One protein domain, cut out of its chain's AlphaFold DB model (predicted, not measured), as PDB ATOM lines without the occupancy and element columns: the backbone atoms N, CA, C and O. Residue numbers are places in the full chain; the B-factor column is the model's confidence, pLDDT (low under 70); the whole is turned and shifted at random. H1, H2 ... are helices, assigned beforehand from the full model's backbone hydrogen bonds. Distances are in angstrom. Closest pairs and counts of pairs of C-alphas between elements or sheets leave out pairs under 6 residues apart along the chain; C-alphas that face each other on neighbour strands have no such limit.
ATOM      1  N   PHE A  16      17.251  -9.541 117.873       74.62
ATOM      2  CA  PHE A  16      16.229  -8.502 118.000       74.62
ATOM      3  C   PHE A  16      14.848  -9.039 118.382       74.62
ATOM      4  O   PHE A  16      14.217  -8.487 119.274       74.62
ATOM      5  N   VAL A  17      14.395 -10.141 117.778       75.62
ATOM      6  CA  VAL A  17      13.088 -10.746 118.094       75.62
ATOM      7  C   VAL A  17      13.113 -11.370 119.488       75.62
ATOM      8  O   VAL A  17      12.145 -11.257 120.236       75.62
ATOM      9  N   PHE A  18      14.238 -11.982 119.872       76.38
ATOM     10  CA  PHE A  18      14.429 -12.505 121.226       76.38
ATOM     11  C   PHE A  18      14.416 -11.385 122.279       76.38
ATOM     12  O   PHE A  18      13.735 -11.509 123.295       76.38
ATOM     13  N   LEU A  19      15.100 -10.269 122.011       74.62
ATOM     14  CA  LEU A  19      15.140  -9.102 122.894       74.62
ATOM     15  C   LEU A  19      13.773  -8.412 122.996       74.62
ATOM     16  O   LEU A  19      13.321  -8.159 124.109       74.62
ATOM     17  N   LEU A  20      13.066  -8.198 121.878       75.50
ATOM     18  CA  LEU A  20      11.699  -7.656 121.881       75.50
ATOM     19  C   LEU A  20      10.742  -8.553 122.674       75.50
ATOM     20  O   LEU A  20       9.973  -8.066 123.500       75.50
ATOM     21  N   LYS A  21      10.814  -9.873 122.468       73.44
ATOM     22  CA  LYS A  21       9.979 -10.843 123.189       73.44
ATOM     23  C   LYS A  21      10.287 -10.865 124.687       73.44
ATOM     24  O   LYS A  21       9.374 -11.033 125.491       73.44
ATOM     25  N   SER A  22      11.552 -10.684 125.066       67.69
ATOM     26  CA  SER A  22      11.949 -10.582 126.473       67.69
ATOM     27  C   SER A  22      11.463  -9.277 127.107       67.69
ATOM     28  O   SER A  22      11.033  -9.294 128.256       67.69
ATOM     29  N   LEU A  23      11.465  -8.170 126.356       68.38
ATOM     30  CA  LEU A  23      11.020  -6.858 126.830       68.38
ATOM     31  C   LEU A  23       9.493  -6.784 127.007       68.38
ATOM     32  O   LEU A  23       9.010  -6.207 127.978       68.38
ATOM     33  N   LEU A  24       8.734  -7.445 126.125       69.31
ATOM     34  CA  LEU A  24       7.268  -7.556 126.194       69.31
ATOM     35  C   LEU A  24       6.768  -8.464 127.331       69.31
ATOM     36  O   LEU A  24       5.595  -8.406 127.693       69.31
ATOM     37  N   ARG A  25       7.630  -9.315 127.906       71.62
ATOM     38  CA  ARG A  25       7.250 -10.244 128.987       71.62
ATOM     39  C   ARG A  25       7.284  -9.596 130.376       71.62
ATOM     40  O   ARG A  25       6.718 -10.146 131.320       71.62
ATOM     41  N   SER A  26       7.931  -8.442 130.520       74.06
ATOM     42  CA  SER A  26       8.110  -7.742 131.796       74.06
ATOM     43  C   SER A  26       7.079  -6.620 131.969       74.06
ATOM     44  O   SER A  26       6.959  -5.757 131.102       74.06
ATOM     45  N   LYS A  27       6.400  -6.551 133.127       73.00
ATOM     46  CA  LYS A  27       5.475  -5.441 133.466       73.00
ATOM     47  C   LYS A  27       6.152  -4.061 133.357       73.00
ATOM     48  O   LYS A  27       5.534  -3.109 132.893       73.00
ATOM     49  N   THR A  28       7.437  -3.971 133.709       79.50
ATOM     50  CA  THR A  28       8.240  -2.738 133.621       79.50
ATOM     51  C   THR A  28       8.517  -2.308 132.176       79.50
ATOM     52  O   THR A  28       8.462  -1.120 131.869       79.50
ATOM     53  N   GLY A  29       8.764  -3.264 131.270       80.19
ATOM     54  CA  GLY A  29       9.002  -2.982 129.849       80.19
ATOM     55  C   GLY A  29       7.752  -2.450 129.145       80.19
ATOM     56  O   GLY A  29       7.848  -1.558 128.307       80.19
ATOM     57  N   PHE A  30       6.572  -2.926 129.553       83.00
ATOM     58  CA  PHE A  30       5.289  -2.435 129.051       83.00
ATOM     59  C   PHE A  30       5.015  -0.975 129.444       83.00
ATOM     60  O   PHE A  30       4.557  -0.203 128.607       83.00
ATOM     61  N   ILE A  31       5.350  -0.572 130.679       89.06
ATOM     62  CA  ILE A  31       5.247   0.834 131.114       89.06
ATOM     63  C   ILE A  31       6.136   1.738 130.251       89.06
ATOM     64  O   ILE A  31       5.667   2.757 129.751       89.06
ATOM     65  N   GLY A  32       7.397   1.348 130.033       87.69
ATOM     66  CA  GLY A  32       8.317   2.126 129.200       87.69
ATOM     67  C   GLY A  32       7.819   2.246 127.759       87.69
ATOM     68  O   GLY A  32       7.827   3.333 127.188       87.69
ATOM     69  N   LEU A  33       7.305   1.146 127.201       87.62
ATOM     70  CA  LEU A  33       6.702   1.130 125.872       87.62
ATOM     71  C   LEU A  33       5.486   2.065 125.783       87.62
ATOM     72  O   LEU A  33       5.380   2.817 124.818       87.62
ATOM     73  N   LEU A  34       4.605   2.065 126.788       91.25
ATOM     74  CA  LEU A  34       3.445   2.962 126.843       91.25
ATOM     75  C   LEU A  34       3.850   4.439 126.832       91.25
ATOM     76  O   LEU A  34       3.248   5.224 126.104       91.25
ATOM     77  N   ILE A  35       4.875   4.810 127.603       93.50
ATOM     78  CA  ILE A  35       5.377   6.191 127.648       93.50
ATOM     79  C   ILE A  35       5.917   6.605 126.276       93.50
ATOM     80  O   ILE A  35       5.549   7.662 125.768       93.50
ATOM     81  N   VAL A  36       6.756   5.769 125.655       93.88
ATOM     82  CA  VAL A  36       7.325   6.047 124.325       93.88
ATOM     83  C   VAL A  36       6.222   6.205 123.287       93.88
ATOM     84  O   VAL A  36       6.247   7.152 122.507       93.88
ATOM     85  N   ILE A  37       5.230   5.313 123.307       94.38
ATOM     86  CA  ILE A  37       4.055   5.418 122.445       94.38
ATOM     87  C   ILE A  37       3.360   6.764 122.677       94.38
ATOM     88  O   ILE A  37       3.148   7.494 121.716       94.38
ATOM     89  N   GLY A  38       3.085   7.140 123.928       95.31
ATOM     90  CA  GLY A  38       2.478   8.429 124.265       95.31
ATOM     91  C   GLY A  38       3.243   9.623 123.688       95.31
ATOM     92  O   GLY A  38       2.637  10.483 123.062       95.31
ATOM     93  N   VAL A  39       4.572   9.641 123.810       93.81
ATOM     94  CA  VAL A  39       5.420  10.702 123.235       93.81
ATOM     95  C   VAL A  39       5.334  10.733 121.708       93.81
ATOM     96  O   VAL A  39       5.227  11.810 121.128       93.81
ATOM     97  N   VAL A  40       5.347   9.572 121.048       94.88
ATOM     98  CA  VAL A  40       5.200   9.481 119.587       94.88
ATOM     99  C   VAL A  40       3.840  10.013 119.146       94.88
ATOM    100  O   VAL A  40       3.768  10.772 118.182       94.88
ATOM    101  N   PHE A  41       2.770   9.679 119.868       93.94
ATOM    102  CA  PHE A  41       1.452  10.256 119.626       93.94
ATOM    103  C   PHE A  41       1.485  11.776 119.809       93.94
ATOM    104  O   PHE A  41       1.121  12.500 118.891       93.94
ATOM    105  N   THR A  42       2.013  12.290 120.918       90.81
ATOM    106  CA  THR A  42       2.153  13.740 121.120       90.81
ATOM    107  C   THR A  42       2.925  14.415 119.985       90.81
ATOM    108  O   THR A  42       2.536  15.492 119.557       90.81
ATOM    109  N   ALA A  43       3.973  13.783 119.449       89.06
ATOM    110  CA  ALA A  43       4.736  14.312 118.320       89.06
ATOM    111  C   ALA A  43       3.935  14.322 117.007       89.06
ATOM    112  O   ALA A  43       3.991  15.296 116.263       89.06
ATOM    113  N   LEU A  44       3.158  13.270 116.729       91.75
ATOM    114  CA  LEU A  44       2.283  13.207 115.552       91.75
ATOM    115  C   LEU A  44       1.192  14.281 115.593       91.75
ATOM    116  O   LEU A  44       0.871  14.881 114.570       91.75
ATOM    117  N   PHE A  45       0.650  14.536 116.782       87.75
ATOM    118  CA  PHE A  45      -0.378  15.545 117.015       87.75
ATOM    119  C   PHE A  45       0.209  16.923 117.387       87.75
ATOM    120  O   PHE A  45      -0.543  17.877 117.572       87.75
ATOM    121  N   ALA A  46       1.536  17.079 117.442       83.06
ATOM    122  CA  ALA A  46       2.210  18.336 117.770       83.06
ATOM    123  C   ALA A  46       1.737  19.544 116.939       83.06
ATOM    124  O   ALA A  46       1.455  20.574 117.550       83.06
ATOM    125  N   PRO A  47       1.571  19.463 115.599       78.81
ATOM    126  CA  PRO A  47       1.085  20.608 114.826       78.81
ATOM    127  C   PRO A  47      -0.361  21.010 115.162       78.81
ATOM    128  O   PRO A  47      -0.751  22.143 114.900       78.81
ATOM    129  N   GLN A  48      -1.159  20.106 115.742       78.56
ATOM    130  CA  GLN A  48      -2.524  20.396 116.198       78.56
ATOM    131  C   GLN A  48      -2.549  20.898 117.648       78.56
ATOM    132  O   GLN A  48      -3.375  21.741 117.980       78.56
ATOM    133  N   LEU A  49      -1.648  20.403 118.504       74.25
ATOM    134  CA  LEU A  49      -1.534  20.823 119.907       74.25
ATOM    135  C   LEU A  49      -0.863  22.194 120.058       74.25
ATOM    136  O   LEU A  49      -1.232  22.962 120.940       74.25
ATOM    137  N   ALA A  50       0.125  22.491 119.217       72.62
ATOM    138  CA  ALA A  50       0.885  23.733 119.245       72.62
ATOM    139  C   ALA A  50       1.102  24.248 117.812       72.62
ATOM    140  O   ALA A  50       2.205  24.144 117.271       72.62
ATOM    141  N   PRO A  51       0.058  24.813 117.175       68.56
ATOM    142  CA  PRO A  51       0.184  25.413 115.847       68.56
ATOM    143  C   PRO A  51       1.055  26.679 115.855       68.56
ATOM    144  O   PRO A  51       1.571  27.085 114.815       68.56
ATOM    145  N   GLN A  52       1.223  27.314 117.021       66.56
ATOM    146  CA  GLN A  52       2.055  28.501 117.191       66.56
ATOM    147  C   GLN A  52       3.532  28.093 117.202       66.56
ATOM    148  O   GLN A  52       4.061  27.611 118.203       66.56
ATOM    149  N   SER A  53       4.189  28.268 116.056       63.47
ATOM    150  CA  SER A  53       5.632  28.092 115.913       63.47
ATOM    151  C   SER A  53       6.359  29.075 116.846       63.47
ATOM    152  O   SER A  53       6.238  30.286 116.648       63.47
ATOM    153  N   PRO A  54       7.149  28.608 117.835       62.97
ATOM    154  CA  PRO A  54       7.893  29.484 118.749       62.97
ATOM    155  C   PRO A  54       8.998  30.287 118.043       62.97
ATOM    156  O   PRO A  54       9.628  31.149 118.648       62.97
ATOM    157  N   TYR A  55       9.253  29.997 116.764       63.34
ATOM    158  CA  TYR A  55      10.215  30.707 115.923       63.34
ATOM    159  C   TYR A  55       9.667  32.028 115.367       63.34
ATOM    160  O   TYR A  55      10.441  32.858 114.894       63.34
ATOM    161  N   THR A  56       8.351  32.236 115.426       61.50
ATOM    162  CA  THR A  56       7.691  33.501 115.083       61.50
ATOM    163  C   THR A  56       7.459  34.294 116.362       61.50
ATOM    164  O   THR A  56       6.472  34.089 117.063       61.50
ATOM    165  N   ILE A  57       8.409  35.169 116.691       62.97
ATOM    166  CA  ILE A  57       8.267  36.143 117.777       62.97
ATOM    167  C   ILE A  57       7.645  37.409 117.179       62.97
ATOM    168  O   ILE A  57       8.305  38.121 116.423       62.97
ATOM    169  N   ASP A  58       6.383  37.683 117.516       67.00
ATOM    170  CA  ASP A  58       5.719  38.949 117.187       67.00
ATOM    171  C   ASP A  58       6.323  40.069 118.053       67.00
ATOM    172  O   ASP A  58       5.962  40.230 119.221       67.00
ATOM    173  N   LEU A  59       7.253  40.853 117.494       67.94
ATOM    174  CA  LEU A  59       7.863  42.001 118.187       67.94
ATOM    175  C   LEU A  59       6.817  43.050 118.600       67.94
ATOM    176  O   LEU A  59       6.955  43.667 119.654       67.94
ATOM    177  N   ASP A  60       5.741  43.189 117.824       65.81
ATOM    178  CA  ASP A  60       4.633  44.097 118.135       65.81
ATOM    179  C   ASP A  60       3.866  43.656 119.392       65.81
ATOM    180  O   ASP A  60       3.427  44.490 120.182       65.81
ATOM    181  N   LYS A  61       3.778  42.341 119.646       63.44
ATOM    182  CA  LYS A  61       3.140  41.794 120.853       63.44
ATOM    183  C   LYS A  61       4.037  41.824 122.084       63.44
ATOM    184  O   LYS A  61       3.552  41.649 123.196       63.44
ATOM    185  N   MET A  62       5.332  42.079 121.911       65.38
ATOM    186  CA  MET A  62       6.284  42.209 123.015       65.38
ATOM    187  C   MET A  62       6.078  43.508 123.813       65.38
ATOM    188  O   MET A  62       6.484  43.589 124.971       65.38
TER     189      MET A  62
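This is residues 16 to 62 of the 74 residues of the protein "OppC_N domain-containing protein" of Desulfitobacterium hafniense DP7 (UniProt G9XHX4). A long helix, H2, and a shorter helix, H1, set about perpendicular to it at its first end, make an L; beyond the other end of H2 come the one-turn helix H3 and then a strung-out link that ends in the small helix H4. There is no packed core, and residues 34 to 62, which include most of H2 and both small helices, stand free. The printed part has 47 residues with four named helices, in the order H1, H2, H3, H4, and no named strand; the class is all helix. The whole is extended, with a radius of gyration of the C-alphas of 18.4 A, and is a rod that spans 57 by 19 by 15 A.

The longest helix, H2, holds residues 27 to 44 and measures 26.1 A from first to last C-alpha; it begins at C-alpha 27, at (5.475, -5.441, 133.466), and ends at C-alpha 44, at (2.283, 13.207, 115.552). Before it, H1 holds residues 16 to 24 and measures 12.2 A, with C-alpha 16 at (16.229, -8.502, 118.000). After it come H3, residues 46 to 49, 5.0 A long, and H4, residues 59 to 62, 5.1 A long, which ends at C-alpha 62, at (6.284, 42.209, 123.015).

H2 and H1 only just touch, with 3 pairs of C-alphas within 8 A, and they touch only at the corner by their link. H2 touches H1 with residues 29 to 30 alone, and the closest C-alphas, those of Leu 23 and Gly 29, are 5.3 A apart. The lines of the two helices stand about perpendicular, at 77 degrees. H2 and H3 meet only through their link, and they are near each other, with 5 pairs of C-alphas within 10 A. H3 and H4 are apart, H4 is also apart from H1 and H2, and H1 is apart from H3. In H1 and H2 every O i to N i+4 pair is within hydrogen-bond range; H3 and H4, with four residues each, are too short for such a pair, and in each the one O i to N i+3 pair is within range.

The two C-alphas farthest apart are those of Phe 18 and Asp 60, at 57.5 A, and the first and last printed C-alphas, of Phe 16 and Met 62, are 51.9 A apart. The printed part has no cut. The links from H1 to H2 and from H2 to H3 are tight, with two residues and one residue, and the link from H3 to H4 is short, with nine; no link is long. The mean pLDDT of the printed part is 77.8, and 15 residues, 22 to 24 and 51 to 62, are under 70; the mean is 89 in H2 and 66 in H4.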